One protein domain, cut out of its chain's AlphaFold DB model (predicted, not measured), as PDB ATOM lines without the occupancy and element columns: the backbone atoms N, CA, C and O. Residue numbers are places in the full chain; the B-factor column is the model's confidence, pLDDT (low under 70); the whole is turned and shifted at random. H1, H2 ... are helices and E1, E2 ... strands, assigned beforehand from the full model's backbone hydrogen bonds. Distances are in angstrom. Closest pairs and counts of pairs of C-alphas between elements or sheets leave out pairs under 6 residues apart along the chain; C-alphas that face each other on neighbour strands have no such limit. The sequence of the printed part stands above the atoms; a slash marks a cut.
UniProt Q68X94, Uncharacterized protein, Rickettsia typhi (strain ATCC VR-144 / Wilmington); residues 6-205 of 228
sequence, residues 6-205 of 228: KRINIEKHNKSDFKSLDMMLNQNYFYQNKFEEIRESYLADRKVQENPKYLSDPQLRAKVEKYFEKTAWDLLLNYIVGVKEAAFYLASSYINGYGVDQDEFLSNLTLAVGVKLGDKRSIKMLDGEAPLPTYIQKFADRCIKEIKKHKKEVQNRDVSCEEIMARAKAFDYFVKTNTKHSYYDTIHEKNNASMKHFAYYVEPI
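AT A GLANCE: This is residues 6 to 205 of the 228 residues of an uncharacterized protein of Rickettsia typhi (strain ATCC VR-144 / Wilmington) (UniProt Q68X94). A long helix, H4, runs from the tip of a two-helix arm into a body of helices: H2 packs along it, tiny H3 caps the tip, and the last turns of H4 are set among H5, H8 and H9. H6 and H7 extend the body beyond H5, H8 and H9 cross the inner end of H4, and H1 lies at the far side, meeting H9 only by its end. The 200 printed residues, mostly helix, hold eleven named helices and two named strands in the order H1, E1, H2 to H11, E2; the strands pair with no named strand. The whole is compact, with a radius of gyration of the C-alphas of 17.1 A and spans of 58 by 45 by 36 A.

IN THESE COORDINATES: H1, residues 15 to 25, begins at C-alpha 15 (-8.752, -18.630, 22.970). E1, residues 28 to 30, precedes H2, residues 34 to 49, 23.6 A long. H3 is residues 52 to 56 and H4 residues 58 to 80, 33.2 A long, ending at C-alpha 80 (-24.848, -24.986, 50.942). H5 is residues 84 to 96, H6 104 to 117, H7 120 to 125, H8 134 to 154, 30.3 A long, and H9 161 to 175, 21.2 A. H10, residues 183 to 186, H11, 195 to 199, and E2, 202 to 204, follow; C-alpha 204 is at (-12.679, -19.045, 47.218).

HOW THE PARTS SIT: H4 is the hub, touching six helices. H2, H4 and H5 form an up and down bundle, each running against the one before. H2 touches H4 at a shallow tilt of 31 degrees, closest C-alphas Tyr 42 and Thr 71, 6.5 A. H3 touches H4 only at the corner, closest C-alphas Tyr 54 and Arg 61, 5.6 A. H4 and H5 are a hairpin, closest C-alphas Tyr 79 and Ala 86, 5.2 A. H5 and H6, also a hairpin, touch at 15 degrees, C-alphas Ala 91 and Ser 107 being closest at 4.3 A. H7 touches H5, closest C-alphas Phe 88 and Ser 122, 5.2 A. H8 touches H6, closest C-alphas Val 113 and Ala 140, 5.1 A. H9 is about perpendicular to H4, at 81 degrees, C-alphas Leu 77 and Ala 168 being closest at 6.5 A. H9 also touches H10 and H11, with closest C-alphas Asp 172 and Tyr 183 at 5.9 A, and Met 165 and Ala 199 at 5.5 A. H1 and H9 only just touch, only at their ends, with 3 pairs of C-alphas within 8 A. Residues 6 to 7 pair antiparallel with 202 to 203 of E2, and 28 to 30 of E1 with 159 to 160. Each O i to N i+4 pair is within hydrogen-bond range in H1, H2, H3, H6, H7, H8 and H11, against 18 of 19 in H4, 7 of 9 in H5 and 9 of 11 in H9; H10 is too short for one.

THE WHOLE: The C-alphas farthest apart, Lys 15 and Gly 128, are 57.7 A apart. The printed part has no cut and no long link. Mean pLDDT of the printed part is 86.0; 12 residues are under 70, among them 31 to 33 and 190 to 194.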
ATOM      1  N   LYS A   6     -11.589 -16.108  43.174       91.62
ATOM      2  CA  LYS A   6     -10.728 -15.851  42.022       91.62
ATOM      3  C   LYS A   6     -10.815 -17.004  41.044       91.62
ATOM      4  O   LYS A   6     -10.949 -18.163  41.437       91.62
ATOM      5  N   ARG A   7     -10.682 -16.678  39.767       90.31
ATOM      6  CA  ARG A   7     -10.462 -17.673  38.731       90.31
ATOM      7  C   ARG A   7      -9.005 -18.151  38.760       90.31
ATOM      8  O   ARG A   7      -8.098 -17.352  38.984       90.31
ATOM      9  N   ILE A   8      -8.788 -19.446  38.556       88.88
ATOM     10  CA  ILE A   8      -7.473 -20.104  38.561       88.88
ATOM     11  C   ILE A   8      -7.345 -21.050  37.360       88.88
ATOM     12  O   ILE A   8      -8.344 -21.420  36.752       88.88
ATOM     13  N   ASN A   9      -6.115 -21.444  37.014       83.25
ATOM     14  CA  ASN A   9      -5.820 -22.414  35.945       83.25
ATOM     15  C   ASN A   9      -6.314 -22.031  34.532       83.25
ATOM     16  O   ASN A   9      -6.398 -22.882  33.654       83.25
ATOM     17  N   ILE A  10      -6.592 -20.749  34.290       78.75
ATOM     18  CA  ILE A  10      -7.156 -20.256  33.023       78.75
ATOM     19  C   ILE A  10      -6.120 -20.165  31.900       78.75
ATOM     20  O   ILE A  10      -6.429 -20.403  30.737       78.75
ATOM     21  N   GLU A  11      -4.874 -19.859  32.251       71.75
ATOM     22  CA  GLU A  11      -3.787 -19.559  31.309       71.75
ATOM     23  C   GLU A  11      -3.401 -20.745  30.405       71.75
ATOM     24  O   GLU A  11      -2.700 -20.569  29.413       71.75
ATOM     25  N   LYS A  12      -3.869 -21.957  30.731       67.44
ATOM     26  CA  LYS A  12      -3.575 -23.191  29.989       67.44
ATOM     27  C   LYS A  12      -4.499 -23.432  28.789       67.44
ATOM     28  O   LYS A  12      -4.269 -24.380  28.044       67.44
ATOM     29  N   HIS A  13      -5.529 -22.610  28.597       67.75
ATOM     30  CA  HIS A  13      -6.523 -22.802  27.542       67.75
ATOM     31  C   HIS A  13      -6.251 -21.926  26.318       67.75
ATOM     32  O   HIS A  13      -5.840 -20.770  26.427       67.75
ATOM     33  N   ASN A  14      -6.522 -22.464  25.127       72.94
ATOM     34  CA  ASN A  14      -6.531 -21.655  23.913       72.94
ATOM     35  C   ASN A  14      -7.726 -20.667  23.931       72.94
ATOM     36  O   ASN A  14      -8.652 -20.776  24.738       72.94
ATOM     37  N   LYS A  15      -7.727 -19.691  23.013       70.06
ATOM     38  CA  LYS A  15      -8.752 -18.630  22.970       70.06
ATOM     39  C   LYS A  15     -10.188 -19.150  22.789       70.06
ATOM     40  O   LYS A  15     -11.115 -18.510  23.283       70.06
ATOM     41  N   SER A  16     -10.397 -20.256  22.071       69.38
ATOM     42  CA  SER A  16     -11.737 -20.823  21.848       69.38
ATOM     43  C   SER A  16     -12.264 -21.555  23.080       69.38
ATOM     44  O   SER A  16     -13.415 -21.344  23.461       69.38
ATOM     45  N   ASP A  17     -11.411 -22.337  23.741       70.44
ATOM     46  CA  ASP A  17     -11.750 -23.074  24.960       70.44
ATOM     47  C   ASP A  17     -12.044 -22.104  26.105       70.44
ATOM     48  O   ASP A  17     -12.995 -22.294  26.860       70.44
ATOM     49  N   PHE A  18     -11.301 -20.992  26.162       74.50
ATOM     50  CA  PHE A  18     -11.547 -19.922  27.120       74.50
ATOM     51  C   PHE A  18     -12.940 -19.295  26.960       74.50
ATOM     52  O   PHE A  18     -13.644 -19.106  27.947       74.50
ATOM     53  N   LYS A  19     -13.390 -19.034  25.724       77.88
ATOM     54  CA  LYS A  19     -14.733 -18.482  25.472       77.88
ATOM     55  C   LYS A  19     -15.843 -19.438  25.922       77.88
ATOM     56  O   LYS A  19     -16.851 -18.987  26.462       77.88
ATOM     57  N   SER A  20     -15.664 -20.742  25.697       80.19
ATOM     58  CA  SER A  20     -16.613 -21.760  26.159       80.19
ATOM     59  C   SER A  20     -16.656 -21.828  27.685       80.19
ATOM     60  O   SER A  20     -17.739 -21.819  28.266       80.19
ATOM     61  N   LEU A  21     -15.489 -21.842  28.336       82.38
ATOM     62  CA  LEU A  21     -15.373 -21.858  29.792       82.38
ATOM     63  C   LEU A  21     -16.034 -20.627  30.426       82.38
ATOM     64  O   LEU A  21     -16.823 -20.769  31.357       82.38
ATOM     65  N   ASP A  22     -15.778 -19.435  29.885       83.38
ATOM     66  CA  ASP A  22     -16.370 -18.187  30.372       83.38
ATOM     67  C   ASP A  22     -17.891 -18.181  30.236       83.38
ATOM     68  O   ASP A  22     -18.597 -17.776  31.159       83.38
ATOM     69  N   MET A  23     -18.413 -18.658  29.105       83.81
ATOM     70  CA  MET A  23     -19.855 -18.781  28.917       83.81
ATOM     71  C   MET A  23     -20.469 -19.711  29.969       83.81
ATOM     72  O   MET A  23     -21.511 -19.384  30.521       83.81
ATOM     73  N   MET A  24     -19.823 -20.838  30.272       82.44
ATOM     74  CA  MET A  24     -20.321 -21.820  31.238       82.44
ATOM     75  C   MET A  24     -20.227 -21.337  32.688       82.44
ATOM     76  O   MET A  24     -21.187 -21.467  33.442       82.44
ATOM     77  N   LEU A  25     -19.098 -20.751  33.093       83.31
ATOM     78  CA  LEU A  25     -18.896 -20.254  34.458       83.31
ATOM     79  C   LEU A  25     -19.831 -19.086  34.800       83.31
ATOM     80  O   LEU A  25     -20.288 -18.984  35.940       83.31
ATOM     81  N   ASN A  26     -20.154 -18.247  33.814       84.62
ATOM     82  CA  ASN A  26     -21.069 -17.117  33.970       84.62
ATOM     83  C   ASN A  26     -22.555 -17.499  33.854       84.62
ATOM     84  O   ASN A  26     -23.408 -16.640  34.072       84.62
ATOM     85  N   GLN A  27     -22.897 -18.747  33.506       85.94
ATOM     86  CA  GLN A  27     -24.295 -19.185  33.528       85.94
ATOM     87  C   GLN A  27     -24.840 -19.110  34.952       85.94
ATOM     88  O   GLN A  27     -24.179 -19.519  35.910       85.94
ATOM     89  N   ASN A  28     -26.069 -18.614  35.093       82.62
ATOM     90  CA  ASN A  28     -26.743 -18.621  36.383       82.62
ATOM     91  C   ASN A  28     -27.076 -20.073  36.743       82.62
ATOM     92  O   ASN A  28     -27.729 -20.804  35.995       82.62
ATOM     93  N   TYR A  29     -26.592 -20.499  37.900       78.00
ATOM     94  CA  TYR A  29     -26.819 -21.832  38.423       78.00
ATOM     95  C   TYR A  29     -28.178 -21.901  39.126       78.00
ATOM     96  O   TYR A  29     -29.029 -22.740  38.801       78.00
ATOM     97  N   PHE A  30     -28.395 -20.969  40.058       73.12
ATOM     98  CA  PHE A  30     -29.580 -20.928  40.905       73.12
ATOM     99  C   PHE A  30     -30.673 -20.037  40.308       73.12
ATOM    100  O   PHE A  30     -30.426 -18.872  40.009       73.12
ATOM    101  N   TYR A  31     -31.881 -20.593  40.207       63.28
ATOM    102  CA  TYR A  31     -33.122 -19.893  39.878       63.28
ATOM    103  C   TYR A  31     -34.222 -20.384  40.826       63.28
ATOM    104  O   TYR A  31     -34.209 -21.550  41.241       63.28
ATOM    105  N   GLN A  32     -35.190 -19.525  41.158       55.03
ATOM    106  CA  GLN A  32     -36.373 -19.948  41.916       55.03
ATOM    107  C   GLN A  32     -37.047 -21.143  41.202       55.03
ATOM    108  O   GLN A  32     -37.227 -21.106  39.989       55.03
ATOM    109  N   ASN A  33     -37.405 -22.194  41.956       57.12
ATOM    110  CA  ASN A  33     -38.087 -23.437  41.526       57.12
ATOM    111  C   ASN A  33     -37.247 -24.602  40.956       57.12
ATOM    112  O   ASN A  33     -37.819 -25.650  40.672       57.12
ATOM    113  N   LYS A  34     -35.910 -24.521  40.891       74.12
ATOM    114  CA  LYS A  34     -35.093 -25.650  40.381       74.12
ATOM    115  C   LYS A  34     -34.976 -26.870  41.302       74.12
ATOM    116  O   LYS A  34     -34.636 -27.954  40.837       74.12
ATOM    117  N   PHE A  35     -35.233 -26.730  42.605       84.69
ATOM    118  CA  PHE A  35     -35.075 -27.867  43.521       84.69
ATOM    119  C   PHE A  35     -36.079 -28.994  43.246       84.69
ATOM    120  O   PHE A  35     -35.748 -30.162  43.429       84.69
ATOM    121  N   GLU A  36     -37.284 -28.660  42.786       87.12
ATOM    122  CA  GLU A  36     -38.299 -29.667  42.480       87.12
ATOM    123  C   GLU A  36     -37.859 -30.568  41.315       87.12
ATOM    124  O   GLU A  36     -37.939 -31.785  41.425       87.12
ATOM    125  N   GLU A  37     -37.251 -29.997  40.272       87.50
ATOM    126  CA  GLU A  37     -36.670 -30.763  39.159       87.50
ATOM    127  C   GLU A  37     -35.533 -31.688  39.626       87.50
ATOM    128  O   GLU A  37     -35.462 -32.854  39.235       87.50
ATOM    129  N   ILE A  38     -34.656 -31.198  40.514       88.75
ATOM    130  CA  ILE A  38     -33.573 -32.004  41.107       88.75
ATOM    131  C   ILE A  38     -34.163 -33.168  41.910       88.75
ATOM    132  O   ILE A  38     -33.692 -34.304  41.821       88.75
ATOM    133  N   ARG A  39     -35.222 -32.897  42.680       91.38
ATOM    134  CA  ARG A  39     -35.935 -33.888  43.486       91.38
ATOM    135  C   ARG A  39     -36.570 -34.971  42.619       91.38
ATOM    136  O   ARG A  39     -36.443 -36.153  42.938       91.38
ATOM    137  N   GLU A  40     -37.258 -34.578  41.554       89.69
ATOM    138  CA  GLU A  40     -37.882 -35.499  40.606       89.69
ATOM    139  C   GLU A  40     -36.839 -36.364  39.898       89.69
ATOM    140  O   GLU A  40     -37.004 -37.585  39.863       89.69
ATOM    141  N   SER A  41     -35.731 -35.768  39.436       86.56
ATOM    142  CA  SER A  41     -34.612 -36.505  38.836       86.56
ATOM    143  C   SER A  41     -34.046 -37.538  39.807       86.56
ATOM    144  O   SER A  41     -33.949 -38.711  39.459       86.56
ATOM    145  N   TYR A  42     -33.770 -37.141  41.056       90.12
ATOM    146  CA  TYR A  42     -33.275 -38.058  42.084       90.12
ATOM    147  C   TYR A  42     -34.217 -39.253  42.272       90.12
ATOM    148  O   TYR A  42     -33.788 -40.403  42.268       90.12
ATOM    149  N   LEU A  43     -35.521 -39.006  42.427       90.94
ATOM    150  CA  LEU A  43     -36.498 -40.075  42.642       90.94
ATOM    151  C   LEU A  43     -36.659 -40.980  41.411       90.94
ATOM    152  O   LEU A  43     -36.869 -42.183  41.570       90.94
ATOM    153  N   ALA A  44     -36.571 -40.424  40.202       87.19
ATOM    154  CA  ALA A  44     -36.620 -41.193  38.967       87.19
ATOM    155  C   ALA A  44     -35.402 -42.116  38.844       87.19
ATOM    156  O   ALA A  44     -35.573 -43.318  38.635       87.19
ATOM    157  N   ASP A  45     -34.196 -41.592  39.064       83.44
ATOM    158  CA  ASP A  45     -32.957 -42.367  38.971       83.44
ATOM    159  C   ASP A  45     -32.926 -43.501  40.016       83.44
ATOM    160  O   ASP A  45     -32.496 -44.621  39.730       83.44
ATOM    161  N   ARG A  46     -33.485 -43.266  41.213       86.50
ATOM    162  CA  ARG A  46     -33.635 -44.290  42.263       86.50
ATOM    163  C   ARG A  46     -34.537 -45.450  41.844       86.50
ATOM    164  O   ARG A  46     -34.176 -46.601  42.074       86.50
ATOM    165  N   LYS A  47     -35.657 -45.178  41.169       85.62
ATOM    166  CA  LYS A  47     -36.532 -46.236  40.626       85.62
ATOM    167  C   LYS A  47     -35.820 -47.090  39.577       85.62
ATOM    168  O   LYS A  47     -36.115 -48.273  39.445       85.62
ATOM    169  N   VAL A  48     -34.877 -46.517  38.826       82.44
ATOM    170  CA  VAL A  48     -34.108 -47.274  37.827       82.44
ATOM    171  C   VAL A  48     -33.193 -48.309  38.490       82.44
ATOM    172  O   VAL A  48     -33.022 -49.390  37.933       82.44
ATOM    173  N   GLN A  49     -32.667 -48.041  39.689       76.44
ATOM    174  CA  GLN A  49     -31.841 -49.008  40.432       76.44
ATOM    175  C   GLN A  49     -32.623 -50.218  40.949       76.44
ATOM    176  O   GLN A  49     -32.041 -51.285  41.126       76.44
ATOM    177  N   GLU A  50     -33.935 -50.083  41.143       80.19
ATOM    178  CA  GLU A  50     -34.814 -51.201  41.505       80.19
ATOM    179  C   GLU A  50     -35.083 -52.135  40.308       80.19
ATOM    180  O   GLU A  50     -35.600 -53.240  40.472       80.19
ATOM    181  N   ASN A  51     -34.719 -51.724  39.086       83.00
ATOM    182  CA  ASN A  51     -34.920 -52.522  37.885       83.00
ATOM    183  C   ASN A  51     -33.871 -53.650  37.791       83.00
ATOM    184  O   ASN A  51     -32.676 -53.356  37.718       83.00
ATOM    185  N   PRO A  52     -34.270 -54.930  37.651       83.25
ATOM    186  CA  PRO A  52     -33.331 -56.045  37.472       83.25
ATOM    187  C   PRO A  52     -32.344 -55.863  36.304       83.25
ATOM    188  O   PRO A  52     -31.227 -56.384  36.334       83.25
ATOM    189  N   LYS A  53     -32.724 -55.087  35.277       84.19
ATOM    190  CA  LYS A  53     -31.846 -54.746  34.148       84.19
ATOM    191  C   LYS A  53     -30.651 -53.886  34.555       84.19
ATOM    192  O   LYS A  53     -29.583 -54.046  33.985       84.19
ATOM    193  N   TYR A  54     -30.776 -53.027  35.563       83.94
ATOM    194  CA  TYR A  54     -29.656 -52.221  36.062       83.94
ATOM    195  C   TYR A  54     -28.522 -53.097  36.637       83.94
ATOM    196  O   TYR A  54     -27.328 -52.825  36.457       83.94
ATOM    197  N   LEU A  55     -28.886 -54.202  37.295       79.62
ATOM    198  CA  LEU A  55     -27.928 -55.153  37.864       79.62
ATOM    199  C   LEU A  55     -27.255 -56.037  36.805       79.62
ATOM    200  O   LEU A  55     -26.154 -56.533  37.037       79.62
ATOM    201  N   SER A  56     -27.879 -56.199  35.640       86.75
ATOM    202  CA  SER A  56     -27.427 -57.113  34.584       86.75
ATOM    203  C   SER A  56     -26.828 -56.417  33.356       86.75
ATOM    204  O   SER A  56     -26.098 -57.065  32.614       86.75
ATOM    205  N   ASP A  57     -27.071 -55.117  33.158       88.81
ATOM    206  CA  ASP A  57     -26.578 -54.332  32.020       88.81
ATOM    207  C   ASP A  57     -25.541 -53.272  32.465       88.81
ATOM    208  O   ASP A  57     -25.903 -52.237  33.041       88.81
ATOM    209  N   PRO A  58     -24.241 -53.489  32.182       86.19
ATOM    210  CA  PRO A  58     -23.181 -52.536  32.510       86.19
ATOM    211  C   PRO A  58     -23.293 -51.185  31.790       86.19
ATOM    212  O   PRO A  58     -22.875 -50.169  32.344       86.19
ATOM    213  N   GLN A  59     -23.847 -51.140  30.572       85.88
ATOM    214  CA  GLN A  59     -23.991 -49.889  29.818       85.88
ATOM    215  C   GLN A  59     -25.112 -49.032  30.399       85.88
ATOM    216  O   GLN A  59     -24.945 -47.822  30.576       85.88
ATOM    217  N   LEU A  60     -26.237 -49.664  30.750       84.31
ATOM    218  CA  LEU A  60     -27.314 -48.995  31.473       84.31
ATOM    219  C   LEU A  60     -26.810 -48.459  32.816       84.31
ATOM    220  O   LEU A  60     -27.083 -47.305  33.146       84.31
ATOM    221  N   ARG A  61     -26.030 -49.255  33.553       84.12
ATOM    222  CA  ARG A  61     -25.426 -48.832  34.821       84.12
ATOM    223  C   ARG A  61     -24.543 -47.602  34.654       84.12
ATOM    224  O   ARG A  61     -24.783 -46.611  35.331       84.12
ATOM    225  N   ALA A  62     -23.599 -47.620  33.713       82.19
ATOM    226  CA  ALA A  62     -22.716 -46.481  33.457       82.19
ATOM    227  C   ALA A  62     -23.496 -45.210  33.071       82.19
ATOM    228  O   ALA A  62     -23.177 -44.109  33.524       82.19
ATOM    229  N   LYS A  63     -24.559 -45.356  32.267       82.31
ATOM    230  CA  LYS A  63     -25.434 -44.240  31.893       82.31
ATOM    231  C   LYS A  63     -26.158 -43.653  33.106       82.31
ATOM    232  O   LYS A  63     -26.230 -42.435  33.226       82.31
ATOM    233  N   VAL A  64     -26.700 -44.500  33.978       81.88
ATOM    234  CA  VAL A  64     -27.451 -44.088  35.173       81.88
ATOM    235  C   VAL A  64     -26.520 -43.492  36.238       81.88
ATOM    236  O   VAL A  64     -26.835 -42.447  36.799       81.88
ATOM    237  N   GLU A  65     -25.335 -44.073  36.445       81.12
ATOM    238  CA  GLU A  65     -24.317 -43.552  37.368       81.12
ATOM    239  C   GLU A  65     -23.916 -42.107  37.042       81.12
ATOM    240  O   GLU A  65     -23.798 -41.284  37.948       81.12
ATOM    241  N   LYS A  66     -23.829 -41.750  35.755       80.44
ATOM    242  CA  LYS A  66     -23.579 -40.365  35.325       80.44
ATOM    243  C   LYS A  66     -24.639 -39.372  35.827       80.44
ATOM    244  O   LYS A  66     -24.307 -38.226  36.134       80.44
ATOM    245  N   TYR A  67     -25.908 -39.778  35.896       83.25
ATOM    246  CA  TYR A  67     -26.973 -38.914  36.414       83.25
ATOM    247  C   TYR A  67     -26.883 -38.765  37.934       83.25
ATOM    248  O   TYR A  67     -27.079 -37.660  38.437       83.25
ATOM    249  N   PHE A  68     -26.475 -39.813  38.658       85.38
ATOM    250  CA  PHE A  68     -26.232 -39.710  40.098       85.38
ATOM    251  C   PHE A  68     -25.114 -38.728  40.439       85.38
ATOM    252  O   PHE A  68     -25.286 -37.932  41.357       85.38
ATOM    253  N   GLU A  69     -24.011 -38.722  39.685       86.12
ATOM    254  CA  GLU A  69     -22.914 -37.760  39.882       86.12
ATOM    255  C   GLU A  69     -23.407 -36.312  39.766       86.12
ATOM    256  O   GLU A  69     -23.127 -35.467  40.620       86.12
ATOM    257  N   LYS A  70     -24.187 -36.018  38.718       85.56
ATOM    258  CA  LYS A  70     -24.775 -34.690  38.513       85.56
ATOM    259  C   LYS A  70     -25.746 -34.333  39.639       85.56
ATOM    260  O   LYS A  70     -25.686 -33.224  40.162       85.56
ATOM    261  N   THR A  71     -26.621 -35.258  40.017       88.25
ATOM    262  CA  THR A  71     -27.618 -35.028  41.063       88.25
ATOM    263  C   THR A  71     -26.963 -34.818  42.430       88.25
ATOM    264  O   THR A  71     -27.389 -33.933  43.165       88.25
ATOM    265  N   ALA A  72     -25.892 -35.544  42.762       90.44
ATOM    266  CA  ALA A  72     -25.125 -35.338  43.992       90.44
ATOM    267  C   ALA A  72     -24.526 -33.924  44.062       90.44
ATOM    268  O   ALA A  72     -24.642 -33.252  45.091       90.44
ATOM    269  N   TRP A  73     -23.970 -33.435  42.948       89.06
ATOM    270  CA  TRP A  73     -23.563 -32.035  42.822       89.06
ATOM    271  C   TRP A  73     -24.735 -31.087  43.027       89.06
ATOM    272  O   TRP A  73     -24.655 -30.191  43.863       89.06
ATOM    273  N   ASP A  74     -25.841 -31.296  42.319       89.19
ATOM    274  CA  ASP A  74     -26.995 -30.409  42.420       89.19
ATOM    275  C   ASP A  74     -27.553 -30.332  43.853       89.19
ATOM    276  O   ASP A  74     -27.896 -29.251  44.345       89.19
ATOM    277  N   LEU A  75     -27.555 -31.456  44.568       92.56
ATOM    278  CA  LEU A  75     -27.932 -31.534  45.974       92.56
ATOM    279  C   LEU A  75     -26.945 -30.801  46.890       92.56
ATOM    280  O   LEU A  75     -27.391 -30.020  47.731       92.56
ATOM    281  N   LEU A  76     -25.630 -30.989  46.720       92.81
ATOM    282  CA  LEU A  76     -24.609 -30.274  47.499       92.81
ATOM    283  C   LEU A  76     -24.754 -28.755  47.346       92.81
ATOM    284  O   LEU A  76     -24.737 -28.014  48.327       92.81
ATOM    285  N   LEU A  77     -24.946 -28.283  46.119       89.94
ATOM    286  CA  LEU A  77     -25.009 -26.853  45.822       89.94
ATOM    287  C   LEU A  77     -26.289 -26.201  46.346       89.94
ATOM    288  O   LEU A  77     -26.254 -25.059  46.801       89.94
ATOM    289  N   ASN A  78     -27.404 -26.935  46.356       90.12
ATOM    290  CA  ASN A  78     -28.640 -26.491  47.001       90.12
ATOM    291  C   ASN A  78     -28.545 -26.549  48.537       90.12
ATOM    292  O   ASN A  78     -29.066 -25.674  49.233       90.12
ATOM    293  N   TYR A  79     -27.832 -27.538  49.075       93.06
ATOM    294  CA  TYR A  79     -27.591 -27.686  50.506       93.06
ATOM    295  C   TYR A  79     -26.795 -26.505  51.083       93.06
ATOM    296  O   TYR A  79     -27.235 -25.896  52.060       93.06
ATOM    297  N   ILE A  80     -25.692 -26.093  50.444       91.00
ATOM    298  CA  ILE A  80     -24.848 -24.986  50.942       91.00
ATOM    299  C   ILE A  80     -25.538 -23.610  50.900       91.00
ATOM    300  O   ILE A  80     -25.167 -22.714  51.656       91.00
ATOM    301  N   VAL A  81     -26.556 -23.426  50.049       87.88
ATOM    302  CA  VAL A  81     -27.381 -22.197  50.018       87.88
ATOM    303  C   VAL A  81     -28.597 -22.272  50.942       87.88
ATOM    304  O   VAL A  81     -29.337 -21.296  51.087       87.88
ATOM    305  N   GLY A  82     -28.789 -23.406  51.619       89.12
ATOM    306  CA  GLY A  82     -29.798 -23.579  52.656       89.12
ATOM    307  C   GLY A  82     -31.174 -23.994  52.154       89.12
ATOM    308  O   GLY A  82     -32.168 -23.701  52.830       89.12
ATOM    309  N   VAL A  83     -31.252 -24.676  51.005       90.94
ATOM    310  CA  VAL A  83     -32.444 -25.452  50.639       90.94
ATOM    311  C   VAL A  83     -32.503 -26.659  51.567       90.94
ATOM    312  O   VAL A  83     -31.747 -27.618  51.424       90.94
ATOM    313  N   LYS A  84     -33.378 -26.585  52.569       93.06
ATOM    314  CA  LYS A  84     -33.436 -27.558  53.669       93.06
ATOM    315  C   LYS A  84     -33.707 -28.980  53.172       93.06
ATOM    316  O   LYS A  84     -33.089 -29.918  53.662       93.06
ATOM    317  N   GLU A  85     -34.560 -29.132  52.162       94.00
ATOM    318  CA  GLU A  85     -34.938 -30.428  51.606       94.00
ATOM    319  C   GLU A  85     -33.745 -31.149  50.957       94.00
ATOM    320  O   GLU A  85     -33.715 -32.378  50.942       94.00
ATOM    321  N   ALA A  86     -32.736 -30.415  50.467       94.62
ATOM    322  CA  ALA A  86     -31.543 -31.004  49.863       94.62
ATOM    323  C   ALA A  86     -30.743 -31.857  50.861       94.62
ATOM    324  O   ALA A  86     -30.124 -32.840  50.456       94.62
ATOM    325  N   ALA A  87     -30.803 -31.532  52.159       96.69
ATOM    326  CA  ALA A  87     -30.063 -32.239  53.201       96.69
ATOM    327  C   ALA A  87     -30.425 -33.731  53.262       96.69
ATOM    328  O   ALA A  87     -29.539 -34.582  53.246       96.69
ATOM    329  N   PHE A  88     -31.716 -34.073  53.253       97.12
ATOM    330  CA  PHE A  88     -32.152 -35.471  53.316       97.12
ATOM    331  C   PHE A  88     -31.669 -36.293  52.115       97.12
ATOM    332  O   PHE A  88     -31.189 -37.418  52.267       97.12
ATOM    333  N   TYR A  89     -31.797 -35.736  50.911       96.44
ATOM    334  CA  TYR A  89     -31.418 -36.426  49.679       96.44
ATOM    335  C   TYR A  89     -29.899 -36.564  49.546       96.44
ATOM    336  O   TYR A  89     -29.407 -37.622  49.152       96.44
ATOM    337  N   LEU A  90     -29.148 -35.533  49.939       96.56
ATOM    338  CA  LEU A  90     -27.690 -35.591  49.972       96.56
ATOM    339  C   LEU A  90     -27.202 -36.613  51.008       96.56
ATOM    340  O   LEU A  90     -26.368 -37.452  50.689       96.56
ATOM    341  N   ALA A  91     -27.779 -36.622  52.214       97.25
ATOM    342  CA  ALA A  91     -27.464 -37.627  53.228       97.25
ATOM    343  C   ALA A  91     -27.767 -39.048  52.742       97.25
ATOM    344  O   ALA A  91     -26.949 -39.948  52.899       97.25
ATOM    345  N   SER A  92     -28.918 -39.241  52.093       95.69
ATOM    346  CA  SER A  92     -29.289 -40.521  51.486       95.69
ATOM    347  C   SER A  92     -28.276 -40.964  50.428       95.69
ATOM    348  O   SER A  92     -28.004 -42.157  50.311       95.69
ATOM    349  N   SER A  93     -27.687 -40.021  49.690       94.75
ATOM    350  CA  SER A  93     -26.623 -40.318  48.729       94.75
ATOM    351  C   SER A  93     -25.384 -40.865  49.439       94.75
ATOM    352  O   SER A  93     -24.894 -41.913  49.038       94.75
ATOM    353  N   TYR A  94     -24.953 -40.253  50.549       95.88
ATOM    354  CA  TYR A  94     -23.821 -40.735  51.356       95.88
ATOM    355  C   TYR A  94     -24.078 -42.057  52.085       95.88
ATOM    356  O   TYR A  94     -23.154 -42.846  52.255       95.88
ATOM    357  N   ILE A  95     -25.323 -42.344  52.479       93.88
ATOM    358  CA  ILE A  95     -25.688 -43.646  53.069       93.88
ATOM    359  C   ILE A  95     -25.499 -44.769  52.044       93.88
ATOM    360  O   ILE A  95     -25.049 -45.862  52.374       93.88
ATOM    361  N   ASN A  96     -25.848 -44.512  50.787       90.50
ATOM    362  CA  ASN A  96     -25.984 -45.570  49.793       90.50
ATOM    363  C   ASN A  96     -24.946 -45.536  48.657       90.50
ATOM    364  O   ASN A  96     -24.953 -46.421  47.805       90.50
ATOM    365  N   GLY A  97     -24.090 -44.517  48.604       89.88
ATOM    366  CA  GLY A  97     -23.086 -44.346  47.554       89.88
ATOM    367  C   GLY A  97     -23.651 -43.865  46.211       89.88
ATOM    368  O   GLY A  97     -23.200 -44.298  45.152       89.88
ATOM    369  N   TYR A  98     -24.677 -43.005  46.213       88.31
ATOM    370  CA  TYR A  98     -25.292 -42.517  44.966       88.31
ATOM    371  C   TYR A  98     -24.556 -41.305  44.406       88.31
ATOM    372  O   TYR A  98     -24.761 -40.180  44.852       88.31
ATOM    373  N   GLY A  99     -23.690 -41.552  43.416       88.06
ATOM    374  CA  GLY A  99     -22.849 -40.514  42.804       88.06
ATOM    375  C   GLY A  99     -21.750 -39.996  43.735       88.06
ATOM    376  O   GLY A  99     -21.066 -39.031  43.398       88.06
ATOM    377  N   VAL A 100     -21.602 -40.631  44.899       91.19
ATOM    378  CA  VAL A 100     -20.656 -40.299  45.960       91.19
ATOM    379  C   VAL A 100     -20.062 -41.571  46.545       91.19
ATOM    380  O   VAL A 100     -20.667 -42.641  46.455       91.19
ATOM    381  N   ASP A 101     -18.908 -41.458  47.187       91.56
ATOM    382  CA  ASP A 101     -18.421 -42.496  48.093       91.56
ATOM    383  C   ASP A 101     -19.313 -42.575  49.339       91.56
ATOM    384  O   ASP A 101     -19.785 -41.557  49.852       91.56
ATOM    385  N   GLN A 102     -19.564 -43.795  49.823       93.31
ATOM    386  CA  GLN A 102     -20.286 -43.979  51.080       93.31
ATOM    387  C   GLN A 102     -19.484 -43.388  52.235       93.31
ATOM    388  O   GLN A 102     -18.304 -43.698  52.402       93.31
ATOM    389  N   ASP A 103     -20.138 -42.563  53.045       94.25
ATOM    390  CA  ASP A 103     -19.492 -41.876  54.156       94.25
ATOM    391  C   ASP A 103     -20.499 -41.635  55.288       94.25
ATOM    392  O   ASP A 103     -21.406 -40.803  55.192       94.25
ATOM    393  N   GLU A 104     -20.345 -42.397  56.371       92.94
ATOM    394  CA  GLU A 104     -21.208 -42.321  57.552       92.94
ATOM    395  C   GLU A 104     -21.087 -40.973  58.279       92.94
ATOM    396  O   GLU A 104     -22.069 -40.443  58.800       92.94
ATOM    397  N   PHE A 105     -19.891 -40.381  58.304       93.25
ATOM    398  CA  PHE A 105     -19.694 -39.076  58.923       93.25
ATOM    399  C   PHE A 105     -20.452 -38.004  58.138       93.25
ATOM    400  O   PHE A 105     -21.211 -37.230  58.728       93.25
ATOM    401  N   LEU A 106     -20.289 -37.976  56.811       95.19
ATOM    402  CA  LEU A 106     -20.967 -37.000  55.959       95.19
ATOM    403  C   LEU A 106     -22.480 -37.216  55.950       95.19
ATOM    404  O   LEU A 106     -23.217 -36.228  55.981       95.19
ATOM    405  N   SER A 107     -22.978 -38.455  55.966       96.25
ATOM    406  CA  SER A 107     -24.422 -38.704  56.040       96.25
ATOM    407  C   SER A 107     -25.024 -38.179  57.349       96.25
ATOM    408  O   SER A 107     -25.974 -37.391  57.311       96.25
ATOM    409  N   ASN A 108     -24.420 -38.516  58.493       96.19
ATOM    410  CA  ASN A 108     -24.865 -38.080  59.815       96.19
ATOM    411  C   ASN A 108     -24.765 -36.561  59.989       96.19
ATOM    412  O   ASN A 108     -25.699 -35.926  60.486       96.19
ATOM    413  N   LEU A 109     -23.663 -35.954  59.537       96.06
ATOM    414  CA  LEU A 109     -23.495 -34.503  59.533       96.06
ATOM    415  C   LEU A 109     -24.579 -33.819  58.693       96.06
ATOM    416  O   LEU A 109     -25.201 -32.857  59.149       96.06
ATOM    417  N   THR A 110     -24.845 -34.334  57.493       97.50
ATOM    418  CA  THR A 110     -25.846 -33.758  56.587       97.50
ATOM    419  C   THR A 110     -27.257 -33.851  57.176       97.50
ATOM    420  O   THR A 110     -27.991 -32.861  57.140       97.50
ATOM    421  N   LEU A 111     -27.632 -34.984  57.788       97.62
ATOM    422  CA  LEU A 111     -28.919 -35.128  58.487       97.62
ATOM    423  C   LEU A 111     -29.030 -34.170  59.675       97.62
ATOM    424  O   LEU A 111     -30.052 -33.498  59.826       97.62
ATOM    425  N   ALA A 112     -27.976 -34.049  60.489       97.00
ATOM    426  CA  ALA A 112     -27.951 -33.132  61.627       97.00
ATOM    427  C   ALA A 112     -28.164 -31.671  61.194       97.00
ATOM    428  O   ALA A 112     -28.910 -30.924  61.834       97.00
ATOM    429  N   VAL A 113     -27.552 -31.260  60.081       97.19
ATOM    430  CA  VAL A 113     -27.789 -29.940  59.481       97.19
ATOM    431  C   VAL A 113     -29.218 -29.829  58.946       97.19
ATOM    432  O   VAL A 113     -29.879 -28.827  59.214       97.19
ATOM    433  N   GLY A 114     -29.736 -30.856  58.267       97.31
ATOM    434  CA  GLY A 114     -31.123 -30.912  57.794       97.31
ATOM    435  C   GLY A 114     -32.146 -30.693  58.912       97.31
ATOM    436  O   GLY A 114     -33.038 -29.853  58.779       97.31
ATOM    437  N   VAL A 115     -31.962 -31.348  60.063       96.81
ATOM    438  CA  VAL A 115     -32.782 -31.129  61.268       96.81
ATOM    439  C   VAL A 115     -32.728 -29.671  61.722       96.81
ATOM    440  O   VAL A 115     -33.769 -29.050  61.937       96.81
ATOM    441  N   LYS A 116     -31.530 -29.082  61.805       96.06
ATOM    442  CA  LYS A 116     -31.349 -27.677  62.217       96.06
ATOM    443  C   LYS A 116     -31.909 -26.668  61.201       96.06
ATOM    444  O   LYS A 116     -32.235 -25.544  61.581       96.06
ATOM    445  N   LEU A 117     -32.037 -27.048  59.928       95.19
ATOM    446  CA  LEU A 117     -32.727 -26.272  58.890       95.19
ATOM    447  C   LEU A 117     -34.254 -26.476  58.893       95.19
ATOM    448  O   LEU A 117     -34.965 -25.761  58.182       95.19
ATOM    449  N   GLY A 118     -34.769 -27.421  59.686       96.44
ATOM    450  CA  GLY A 118     -36.192 -27.747  59.763       96.44
ATOM    451  C   GLY A 118     -36.689 -28.622  58.608       96.44
ATOM    452  O   GLY A 118     -37.847 -28.495  58.196       96.44
ATOM    453  N   ASP A 119     -35.828 -29.471  58.045       96.88
ATOM    454  CA  ASP A 119     -36.235 -30.473  57.062       96.88
ATOM    455  C   ASP A 119     -36.978 -31.638  57.731       96.88
ATOM    456  O   ASP A 119     -36.440 -32.360  58.572       96.88
ATOM    457  N   LYS A 120     -38.232 -31.851  57.322       97.31
ATOM    458  CA  LYS A 120     -39.121 -32.846  57.942       97.31
ATOM    459  C   LYS A 120     -38.633 -34.279  57.740       97.31
ATOM    460  O   LYS A 120     -38.883 -35.124  58.594       97.31
ATOM    461  N   ARG A 121     -37.977 -34.569  56.612       96.50
ATOM    462  CA  ARG A 121     -37.506 -35.927  56.304       96.50
ATOM    463  C   ARG A 121     -36.273 -36.280  57.120       96.50
ATOM    464  O   ARG A 121     -36.224 -37.371  57.666       96.50
ATOM    465  N   SER A 122     -35.345 -35.338  57.270       96.88
ATOM    466  CA  SER A 122     -34.177 -35.473  58.143       96.88
ATOM    467  C   SER A 122     -34.589 -35.653  59.605       96.88
ATOM    468  O   SER A 122     -34.045 -36.518  60.279       96.88
ATOM    469  N   ILE A 123     -35.597 -34.902  60.074       96.44
ATOM    470  CA  ILE A 123     -36.172 -35.081  61.420       96.44
ATOM    471  C   ILE A 123     -36.718 -36.496  61.583       96.44
ATOM    472  O   ILE A 123     -36.340 -37.181  62.521       96.44
ATOM    473  N   LYS A 124     -37.560 -36.953  60.648       96.50
ATOM    474  CA  LYS A 124     -38.141 -38.298  60.699       96.50
ATOM    475  C   LYS A 124     -37.082 -39.406  60.635       96.50
ATOM    476  O   LYS A 124     -37.263 -40.436  61.261       96.50
ATOM    477  N   MET A 125     -36.010 -39.207  59.867       94.12
ATOM    478  CA  MET A 125     -34.917 -40.176  59.718       94.12
ATOM    479  C   MET A 125     -34.134 -40.385  61.020       94.12
ATOM    480  O   MET A 125     -33.609 -41.466  61.234       94.12
ATOM    481  N   LEU A 126     -34.037 -39.354  61.863       92.56
ATOM    482  CA  LEU A 126     -33.337 -39.415  63.151       92.56
ATOM    483  C   LEU A 126     -34.293 -39.596  64.343       92.56
ATOM    484  O   LEU A 126     -33.848 -39.586  65.490       92.56
ATOM    485  N   ASP A 127     -35.599 -39.715  64.097       91.25
ATOM    486  CA  ASP A 127     -36.594 -39.890  65.151       91.25
ATOM    487  C   ASP A 127     -36.555 -41.330  65.680       91.25
ATOM    488  O   ASP A 127     -36.677 -42.283  64.914       91.25
ATOM    489  N   GLY A 128     -36.367 -41.490  66.991       82.06
ATOM    490  CA  GLY A 128     -36.200 -42.801  67.634       82.06
ATOM    491  C   GLY A 128     -34.801 -43.421  67.515       82.06
ATOM    492  O   GLY A 128     -34.568 -44.477  68.101       82.06
ATOM    493  N   GLU A 129     -33.869 -42.765  66.821       84.25
ATOM    494  CA  GLU A 129     -32.477 -43.203  66.712       84.25
ATOM    495  C   GLU A 129     -31.642 -42.801  67.937       84.25
ATOM    496  O   GLU A 129     -31.978 -41.882  68.694       84.25
ATOM    497  N   ALA A 130     -30.501 -43.475  68.120       84.56
ATOM    498  CA  ALA A 130     -29.520 -43.054  69.114       84.56
ATOM    499  C   ALA A 130     -29.053 -41.610  68.823       84.56
ATOM    500  O   ALA A 130     -28.806 -41.262  67.663       84.56
ATOM    501  N   PRO A 131     -28.890 -40.752  69.849       88.19
ATOM    502  CA  PRO A 131     -28.421 -39.390  69.637       88.19
ATOM    503  C   PRO A 131     -27.082 -39.365  68.898       88.19
ATOM    504  O   PRO A 131     -26.125 -40.027  69.304       88.19
ATOM    505  N   LEU A 132     -26.999 -38.553  67.840       91.50
ATOM    506  CA  LEU A 132     -25.750 -38.377  67.104       91.50
ATOM    507  C   LEU A 132     -24.629 -37.878  68.036       91.50
ATOM    508  O   LEU A 132     -24.890 -37.040  68.910       91.50
ATOM    509  N   PRO A 133     -23.373 -38.310  67.818       90.31
ATOM    510  CA  PRO A 133     -22.247 -37.893  68.641       90.31
ATOM    511  C   PRO A 133     -22.124 -36.370  68.775       90.31
ATOM    512  O   PRO A 133     -22.330 -35.616  67.820       90.31
ATOM    513  N   THR A 134     -21.699 -35.894  69.949       89.38
ATOM    514  CA  THR A 134     -21.571 -34.454  70.236       89.38
ATOM    515  C   THR A 134     -20.674 -33.722  69.235       89.38
ATOM    516  O   THR A 134     -20.912 -32.553  68.931       89.38
ATOM    517  N   TYR A 135     -19.646 -34.387  68.699       86.69
ATOM    518  CA  TYR A 135     -18.772 -33.776  67.701       86.69
ATOM    519  C   TYR A 135     -19.515 -33.509  66.378       86.69
ATOM    520  O   TYR A 135     -19.375 -32.414  65.839       86.69
ATOM    521  N   ILE A 136     -20.380 -34.424  65.915       91.94
ATOM    522  CA  ILE A 136     -21.240 -34.217  64.734       91.94
ATOM    523  C   ILE A 136     -22.150 -33.008  64.953       91.94
ATOM    524  O   ILE A 136     -22.262 -32.151  64.080       91.94
ATOM    525  N   GLN A 137     -22.745 -32.882  66.142       91.88
ATOM    526  CA  GLN A 137     -23.602 -31.740  66.477       91.88
ATOM    527  C   GLN A 137     -22.844 -30.404  66.417       91.88
ATOM    528  O   GLN A 137     -23.355 -29.436  65.850       91.88
ATOM    529  N   LYS A 138     -21.601 -30.362  66.919       89.62
ATOM    530  CA  LYS A 138     -20.729 -29.178  66.822       89.62
ATOM    531  C   LYS A 138     -20.389 -28.829  65.370       89.62
ATOM    532  O   LYS A 138     -20.439 -27.654  65.004       89.62
ATOM    533  N   PHE A 139     -20.068 -29.821  64.535       90.12
ATOM    534  CA  PHE A 139     -19.851 -29.605  63.100       90.12
ATOM    535  C   PHE A 139     -21.118 -29.081  62.415       90.12
ATOM    536  O   PHE A 139     -21.049 -28.117  61.651       90.12
ATOM    537  N   ALA A 140     -22.282 -29.640  62.744       93.88
ATOM    538  CA  ALA A 140     -23.558 -29.205  62.194       93.88
ATOM    539  C   ALA A 140     -23.876 -27.745  62.563       93.88
ATOM    540  O   ALA A 140     -24.312 -26.977  61.707       93.88
ATOM    541  N   ASP A 141     -23.601 -27.312  63.797       92.06
ATOM    542  CA  ASP A 141     -23.785 -25.911  64.206       92.06
ATOM    543  C   ASP A 141     -22.905 -24.940  63.406       92.06
ATOM    544  O   ASP A 141     -23.349 -23.843  63.053       92.06
ATOM    545  N   ARG A 142     -21.671 -25.338  63.078       88.38
ATOM    546  CA  ARG A 142     -20.779 -24.551  62.212       88.38
ATOM    547  C   ARG A 142     -21.301 -24.488  60.782       88.38
ATOM    548  O   ARG A 142     -21.425 -23.394  60.236       88.38
ATOM    549  N   CYS A 143     -21.688 -25.632  60.224       92.69
ATOM    550  CA  CYS A 143     -22.287 -25.708  58.894       92.69
ATOM    551  C   CYS A 143     -23.517 -24.797  58.786       92.69
ATOM    552  O   CYS A 143     -23.667 -24.068  57.812       92.69
ATOM    553  N   ILE A 144     -24.368 -24.762  59.817       94.44
ATOM    554  CA  ILE A 144     -25.543 -23.885  59.868       94.44
ATOM    555  C   ILE A 144     -25.171 -22.402  59.868       94.44
ATOM    556  O   ILE A 144     -25.867 -21.610  59.228       94.44
ATOM    557  N   LYS A 145     -24.117 -21.999  60.588       91.12
ATOM    558  CA  LYS A 145     -23.646 -20.603  60.577       91.12
ATOM    559  C   LYS A 145     -23.247 -20.186  59.163       91.12
ATOM    560  O   LYS A 145     -23.725 -19.151  58.694       91.12
ATOM    561  N   GLU A 146     -22.477 -21.027  58.477       89.38
ATOM    562  CA  GLU A 146     -22.077 -20.772  57.093       89.38
ATOM    563  C   GLU A 146     -23.286 -20.776  56.153       89.38
ATOM    564  O   GLU A 146     -23.534 -19.779  55.483       89.38
ATOM    565  N   ILE A 147     -24.129 -21.811  56.169       91.44
ATOM    566  CA  ILE A 147     -25.334 -21.886  55.322       91.44
ATOM    567  C   ILE A 147     -26.232 -20.655  55.505       91.44
ATOM    568  O   ILE A 147     -26.732 -20.091  54.531       91.44
ATOM    569  N   LYS A 148     -26.427 -20.175  56.740       90.88
ATOM    570  CA  LYS A 148     -27.212 -18.956  57.003       90.88
ATOM    571  C   LYS A 148     -26.557 -17.703  56.424       90.88
ATOM    572  O   LYS A 148     -27.278 -16.812  55.974       90.88
ATOM    573  N   LYS A 149     -25.226 -17.616  56.440       88.12
ATOM    574  CA  LYS A 149     -24.473 -16.536  55.790       88.12
ATOM    575  C   LYS A 149     -24.662 -16.589  54.273       88.12
ATOM    576  O   LYS A 149     -25.117 -15.600  53.703       88.12
ATOM    577  N   HIS A 150     -24.443 -17.751  53.653       86.69
ATOM    578  CA  HIS A 150     -24.685 -17.974  52.223       86.69
ATOM    579  C   HIS A 150     -26.113 -17.589  51.831       86.69
ATOM    580  O   HIS A 150     -26.298 -16.744  50.960       86.69
ATOM    581  N   LYS A 151     -27.119 -18.123  52.534       87.00
ATOM    582  CA  LYS A 151     -28.536 -17.838  52.285       87.00
ATOM    583  C   LYS A 151     -28.826 -16.337  52.262       87.00
ATOM    584  O   LYS A 151     -29.444 -15.856  51.320       87.00
ATOM    585  N   LYS A 152     -28.346 -15.580  53.254       86.81
ATOM    586  CA  LYS A 152     -28.530 -14.116  53.302       86.81
ATOM    587  C   LYS A 152     -27.901 -13.399  52.105       86.81
ATOM    588  O   LYS A 152     -28.463 -12.417  51.632       86.81
ATOM    589  N   GLU A 153     -26.753 -13.873  51.629       85.44
ATOM    590  CA  GLU A 153     -26.013 -13.273  50.512       85.44
ATOM    591  C   GLU A 153     -26.601 -13.599  49.128       85.44
ATOM    592  O   GLU A 153     -26.311 -12.880  48.166       85.44
ATOM    593  N   VAL A 154     -27.403 -14.668  49.014       84.19
ATOM    594  CA  VAL A 154     -27.922 -15.169  47.726       84.19
ATOM    595  C   VAL A 154     -29.445 -15.108  47.581       84.19
ATOM    596  O   VAL A 154     -29.934 -15.128  46.462       84.19
ATOM    597  N   GLN A 155     -30.213 -14.982  48.669       78.56
ATOM    598  CA  GLN A 155     -31.684 -15.113  48.662       78.56
ATOM    599  C   GLN A 155     -32.450 -14.190  47.692       78.56
ATOM    600  O   GLN A 155     -33.603 -14.480  47.387       78.56
ATOM    601  N   ASN A 156     -31.837 -13.103  47.214       77.88
ATOM    602  CA  ASN A 156     -32.486 -12.082  46.381       77.88
ATOM    603  C   ASN A 156     -31.782 -11.851  45.033       77.88
ATOM    604  O   ASN A 156     -31.937 -10.780  44.447       77.88
ATOM    605  N   ARG A 157     -30.957 -12.792  44.562       80.94
ATOM    606  CA  ARG A 157     -30.256 -12.652  43.280       80.94
ATOM    607  C   ARG A 157     -29.901 -13.996  42.664       80.94
ATOM    608  O   ARG A 157     -29.779 -14.998  43.365       80.94
ATOM    609  N   ASP A 158     -29.636 -13.962  41.370       81.62
ATOM    610  CA  ASP A 158     -29.053 -15.093  40.668       81.62
ATOM    611  C   ASP A 158     -27.592 -15.286  41.101       81.62
ATOM    612  O   ASP A 158     -26.854 -14.331  41.374       81.62
ATOM    613  N   VAL A 159     -27.187 -16.551  41.182       86.38
ATOM    614  CA  VAL A 159     -25.823 -16.959  41.532       86.38
ATOM    615  C   VAL A 159     -25.243 -17.700  40.341       86.38
ATOM    616  O   VAL A 159     -25.835 -18.678  39.880       86.38
ATOM    617  N   SER A 160     -24.096 -17.241  39.850       88.31
ATOM    618  CA  SER A 160     -23.380 -17.884  38.751       88.31
ATOM    619  C   SER A 160     -22.803 -19.240  39.167       88.31
ATOM    620  O   SER A 160     -22.566 -19.506  40.352       88.31
ATOM    621  N   CYS A 161     -22.543 -20.099  38.181       87.56
ATOM    622  CA  CYS A 161     -21.815 -21.348  38.380       87.56
ATOM    623  C   CYS A 161     -20.461 -21.102  39.060       87.56
ATOM    624  O   CYS A 161     -20.107 -21.824  39.984       87.56
ATOM    625  N   GLU A 162     -19.711 -20.068  38.676       89.62
ATOM    626  CA  GLU A 162     -18.434 -19.775  39.340       89.62
ATOM    627  C   GLU A 162     -18.589 -19.468  40.836       89.62
ATOM    628  O   GLU A 162     -17.880 -20.043  41.666       89.62
ATOM    629  N   GLU A 163     -19.544 -18.614  41.206       89.88
ATOM    630  CA  GLU A 163     -19.713 -18.210  42.595       89.88
ATOM    631  C   GLU A 163     -20.177 -19.398  43.442       89.88
ATOM    632  O   GLU A 163     -19.641 -19.629  44.530       89.88
ATOM    633  N   ILE A 164     -21.142 -20.184  42.952       88.75
ATOM    634  CA  ILE A 164     -21.655 -21.325  43.716       88.75
ATOM    635  C   ILE A 164     -20.598 -22.428  43.888       88.75
ATOM    636  O   ILE A 164     -20.538 -23.041  44.953       88.75
ATOM    637  N   MET A 165     -19.698 -22.612  42.913       89.00
ATOM    638  CA  MET A 165     -18.540 -23.512  43.024       89.00
ATOM    639  C   MET A 165     -17.557 -23.057  44.089       89.00
ATOM    640  O   MET A 165     -17.160 -23.848  44.946       89.00
ATOM    641  N   ALA A 166     -17.192 -21.778  44.083       90.31
ATOM    642  CA  ALA A 166     -16.315 -21.235  45.108       90.31
ATOM    643  C   ALA A 166     -16.925 -21.369  46.508       90.31
ATOM    644  O   ALA A 166     -16.224 -21.707  47.462       90.31
ATOM    645  N   ARG A 167     -18.236 -21.144  46.638       89.75
ATOM    646  CA  ARG A 167     -18.968 -21.326  47.897       89.75
ATOM    647  C   ARG A 167     -18.962 -22.783  48.355       89.75
ATOM    648  O   ARG A 167     -18.743 -23.025  49.537       89.75
ATOM    649  N   ALA A 168     -19.146 -23.735  47.441       89.56
ATOM    650  CA  ALA A 168     -19.085 -25.164  47.747       89.56
ATOM    651  C   ALA A 168     -17.702 -25.579  48.253       89.56
ATOM    652  O   ALA A 168     -17.604 -26.250  49.274       89.56
ATOM    653  N   LYS A 169     -16.634 -25.112  47.595       88.81
ATOM    654  CA  LYS A 169     -15.256 -25.324  48.057       88.81
ATOM    655  C   LYS A 169     -15.000 -24.707  49.427       88.81
ATOM    656  O   LYS A 169     -14.432 -25.360  50.292       88.81
ATOM    657  N   ALA A 170     -15.427 -23.460  49.634       88.00
ATOM    658  CA  ALA A 170     -15.303 -22.792  50.929       88.00
ATOM    659  C   ALA A 170     -16.007 -23.595  52.028       88.00
ATOM    660  O   ALA A 170     -15.439 -23.796  53.095       88.00
ATOM    661  N   PHE A 171     -17.211 -24.094  51.737       88.94
ATOM    662  CA  PHE A 171     -17.961 -24.953  52.641       88.94
ATOM    663  C   PHE A 171     -17.215 -26.262  52.943       88.94
ATOM    664  O   PHE A 171     -17.081 -26.640  54.106       88.94
ATOM    665  N   ASP A 172     -16.684 -26.920  51.911       88.50
ATOM    666  CA  ASP A 172     -15.929 -28.165  52.051       88.50
ATOM    667  C   ASP A 172     -14.674 -27.996  52.912       88.50
ATOM    668  O   ASP A 172     -14.422 -28.830  53.776       88.50
ATOM    669  N   TYR A 173     -13.945 -26.881  52.787       84.00
ATOM    670  CA  TYR A 173     -12.789 -26.594  53.643       84.00
ATOM    671  C   TYR A 173     -13.118 -26.588  55.146       84.00
ATOM    672  O   TYR A 173     -12.238 -26.883  55.953       84.00
ATOM    673  N   PHE A 174     -14.360 -26.283  55.550       77.69
ATOM    674  CA  PHE A 174     -14.773 -26.346  56.960       77.69
ATOM    675  C   PHE A 174     -15.060 -27.764  57.454       77.69
ATOM    676  O   PHE A 174     -14.972 -28.025  58.656       77.69
ATOM    677  N   VAL A 175     -15.469 -28.645  56.546       83.25
ATOM    678  CA  VAL A 175     -15.890 -30.017  56.850       83.25
ATOM    679  C   VAL A 175     -14.732 -30.988  56.672       83.25
ATOM    680  O   VAL A 175     -14.690 -32.016  57.344       83.25
ATOM    681  N   LYS A 176     -13.784 -30.642  55.798       83.31
ATOM    682  CA  LYS A 176     -12.685 -31.508  55.420       83.31
ATOM    683  C   LYS A 176     -11.848 -31.911  56.626       83.31
ATOM    684  O   LYS A 176     -11.286 -31.063  57.316       83.31
ATOM    685  N   THR A 177     -11.752 -33.215  56.868       76.75
ATOM    686  CA  THR A 177     -10.978 -33.770  57.984       76.75
ATOM    687  C   THR A 177      -9.675 -34.409  57.506       76.75
ATOM    688  O   THR A 177      -9.532 -34.822  56.353       76.75
ATOM    689  N   ASN A 178      -8.738 -34.605  58.436       71.56
ATOM    690  CA  ASN A 178      -7.511 -35.376  58.194       71.56
ATOM    691  C   ASN A 178      -7.791 -36.861  57.873       71.56
ATOM    692  O   ASN A 178      -6.939 -37.540  57.306       71.56
ATOM    693  N   THR A 179      -8.989 -37.359  58.205       67.75
ATOM    694  CA  THR A 179      -9.472 -38.711  57.875       67.75
ATOM    695  C   THR A 179     -10.131 -38.802  56.497       67.75
ATOM    696  O   THR A 179     -10.682 -39.848  56.167       67.75
ATOM    697  N   LYS A 180     -10.010 -37.752  55.669       74.81
ATOM    698  CA  LYS A 180     -10.491 -37.668  54.279       74.81
ATOM    699  C   LYS A 180     -12.010 -37.527  54.094       74.81
ATOM    700  O   LYS A 180     -12.478 -37.723  52.979       74.81
ATOM    701  N   HIS A 181     -12.774 -37.128  55.112       87.00
ATOM    702  CA  HIS A 181     -14.159 -36.700  54.870       87.00
ATOM    703  C   HIS A 181     -14.128 -35.397  54.077       87.00
ATOM    704  O   HIS A 181     -13.454 -34.465  54.498       87.00
ATOM    705  N   SER A 182     -14.802 -35.332  52.935       89.88
ATOM    706  CA  SER A 182     -14.927 -34.125  52.108       89.88
ATOM    707  C   SER A 182     -16.122 -34.309  51.184       89.88
ATOM    708  O   SER A 182     -16.168 -35.267  50.417       89.88
ATOM    709  N   TYR A 183     -17.087 -33.395  51.240       89.88
ATOM    710  CA  TYR A 183     -18.202 -33.358  50.296       89.88
ATOM    711  C   TYR A 183     -17.703 -33.207  48.853       89.88
ATOM    712  O   TYR A 183     -18.292 -33.757  47.929       89.88
ATOM    713  N   TYR A 184     -16.623 -32.452  48.652       86.81
ATOM    714  CA  TYR A 184     -16.052 -32.208  47.330       86.81
ATOM    715  C   TYR A 184     -15.346 -33.447  46.758       86.81
ATOM    716  O   TYR A 184     -15.580 -33.831  45.607       86.81
ATOM    717  N   ASP A 185     -14.470 -34.073  47.548       85.56
ATOM    718  CA  ASP A 185     -13.624 -35.171  47.075       85.56
ATOM    719  C   ASP A 185     -14.434 -36.455  46.851       85.56
ATOM    720  O   ASP A 185     -14.139 -37.184  45.903       85.56
ATOM    721  N   THR A 186     -15.472 -36.685  47.663       88.38
ATOM    722  CA  THR A 186     -16.298 -37.906  47.638       88.38
ATOM    723  C   THR A 186     -17.300 -37.965  46.488       88.38
ATOM    724  O   THR A 186     -17.689 -39.065  46.106       88.38
ATOM    725  N   ILE A 187     -17.710 -36.838  45.889       88.81
ATOM    726  CA  ILE A 187     -18.541 -36.869  44.673       88.81
ATOM    727  C   ILE A 187     -17.686 -37.353  43.494       88.81
ATOM    728  O   ILE A 187     -16.614 -36.801  43.223       88.81
ATOM    729  N   HIS A 188     -18.151 -38.378  42.775       86.38
ATOM    730  CA  HIS A 188     -17.370 -39.027  41.715       86.38
ATOM    731  C   HIS A 188     -17.117 -38.108  40.504       86.38
ATOM    732  O   HIS A 188     -17.870 -37.177  40.213       86.38
ATOM    733  N   GLU A 189     -16.021 -38.379  39.785       73.50
ATOM    734  CA  GLU A 189     -15.576 -37.612  38.606       73.50
ATOM    735  C   GLU A 189     -15.495 -38.461  37.328       73.50
ATOM    736  O   GLU A 189     -14.846 -38.076  36.357       73.50
ATOM    737  N   LYS A 190     -16.127 -39.641  37.295       67.06
ATOM    738  CA  LYS A 190     -15.834 -40.639  36.252       67.06
ATOM    739  C   LYS A 190     -16.182 -40.152  34.843       67.06
ATOM    740  O   LYS A 190     -15.594 -40.629  33.877       67.06
ATOM    741  N   ASN A 191     -17.097 -39.190  34.718       57.62
ATOM    742  CA  ASN A 191     -17.631 -38.763  33.426       57.62
ATOM    743  C   ASN A 191     -17.232 -37.347  32.974       57.62
ATOM    744  O   ASN A 191     -17.796 -36.878  31.984       57.62
ATOM    745  N   ASN A 192     -16.287 -36.681  33.657       51.31
ATOM    746  CA  ASN A 192     -15.579 -35.451  33.231       51.31
ATOM    747  C   ASN A 192     -16.434 -34.239  32.768       51.31
ATOM    748  O   ASN A 192     -15.904 -33.247  32.278       51.31
ATOM    749  N   ALA A 193     -17.759 -34.300  32.917       52.94
ATOM    750  CA  ALA A 193     -18.722 -33.278  32.495       52.94
ATOM    751  C   ALA A 193     -19.471 -32.667  33.694       52.94
ATOM    752  O   ALA A 193     -20.584 -32.161  33.548       52.94
ATOM    753  N   SER A 194     -18.902 -32.795  34.893       63.66
ATOM    754  CA  SER A 194     -19.550 -32.454  36.156       63.66
ATOM    755  C   SER A 194     -19.061 -31.116  36.708       63.66
ATOM    756  O   SER A 194     -18.003 -30.603  36.347       63.66
ATOM    757  N   MET A 195     -19.832 -30.570  37.648       71.25
ATOM    758  CA  MET A 195     -19.494 -29.366  38.412       71.25
ATOM    759  C   MET A 195     -18.113 -29.464  39.095       71.25
ATOM    760  O   MET A 195     -17.455 -28.444  39.294       71.25
ATOM    761  N   LYS A 196     -17.615 -30.683  39.358       77.06
ATOM    762  CA  LYS A 196     -16.251 -30.936  39.853       77.06
ATOM    763  C   LYS A 196     -15.176 -30.376  38.918       77.06
ATOM    764  O   LYS A 196     -14.252 -29.718  39.394       77.06
ATOM    765  N   HIS A 197     -15.359 -30.533  37.604       78.69
ATOM    766  CA  HIS A 197     -14.469 -29.958  36.595       78.69
ATOM    767  C   HIS A 197     -14.484 -28.425  36.645       78.69
ATOM    768  O   HIS A 197     -13.434 -27.794  36.602       78.69
ATOM    769  N   PHE A 198     -15.653 -27.793  36.800       79.62
ATOM    770  CA  PHE A 198     -15.742 -26.324  36.880       79.62
ATOM    771  C   PHE A 198     -15.083 -25.770  38.132       79.62
ATOM    772  O   PHE A 198     -14.432 -24.724  38.094       79.62
ATOM    773  N   ALA A 199     -15.191 -26.507  39.231       79.38
ATOM    774  CA  ALA A 199     -14.497 -26.174  40.452       79.38
ATOM    775  C   ALA A 199     -12.963 -26.160  40.278       79.38
ATOM    776  O   ALA A 199     -12.303 -25.434  41.013       79.38
ATOM    777  N   TYR A 200     -12.369 -26.824  39.277       84.06
ATOM    778  CA  TYR A 200     -10.930 -26.697  38.978       84.06
ATOM    779  C   TYR A 200     -10.496 -25.267  38.594       84.06
ATOM    780  O   TYR A 200      -9.326 -24.911  38.760       84.06
ATOM    781  N   TYR A 201     -11.428 -24.436  38.118       87.38
ATOM    782  CA  TYR A 201     -11.143 -23.094  37.602       87.38
ATOM    783  C   TYR A 201     -11.484 -21.963  38.566       87.38
ATOM    784  O   TYR A 201     -11.278 -20.795  38.234       87.38
ATOM    785  N   VAL A 202     -12.009 -22.271  39.750       89.19
ATOM    786  CA  VAL A 202     -12.455 -21.251  40.704       89.19
ATOM    787  C   VAL A 202     -11.988 -21.599  42.108       89.19
ATOM    788  O   VAL A 202     -12.142 -22.735  42.549       89.19
ATOM    789  N   GLU A 203     -11.445 -20.618  42.826       90.81
ATOM    790  CA  GLU A 203     -11.001 -20.763  44.211       90.81
ATOM    791  C   GLU A 203     -11.636 -19.684  45.101       90.81
ATOM    792  O   GLU A 203     -11.591 -18.499  44.741       90.81
ATOM    793  N   PRO A 204     -12.219 -20.041  46.261       91.19
ATOM    794  CA  PRO A 204     -12.679 -19.045  47.218       91.19
ATOM    795  C   PRO A 204     -11.510 -18.209  47.749       91.19
ATOM    796  O   PRO A 204     -10.417 -18.714  48.000       91.19
ATOM    797  N   ILE A 205     -11.750 -16.918  47.968       87.88
ATOM    798  CA  ILE A 205     -10.824 -16.064  48.714       87.88
ATOM    799  C   ILE A 205     -11.252 -16.136  50.176       87.88
ATOM    800  O   ILE A 205     -12.188 -15.461  50.605       87.88
TER     801      ILE A 205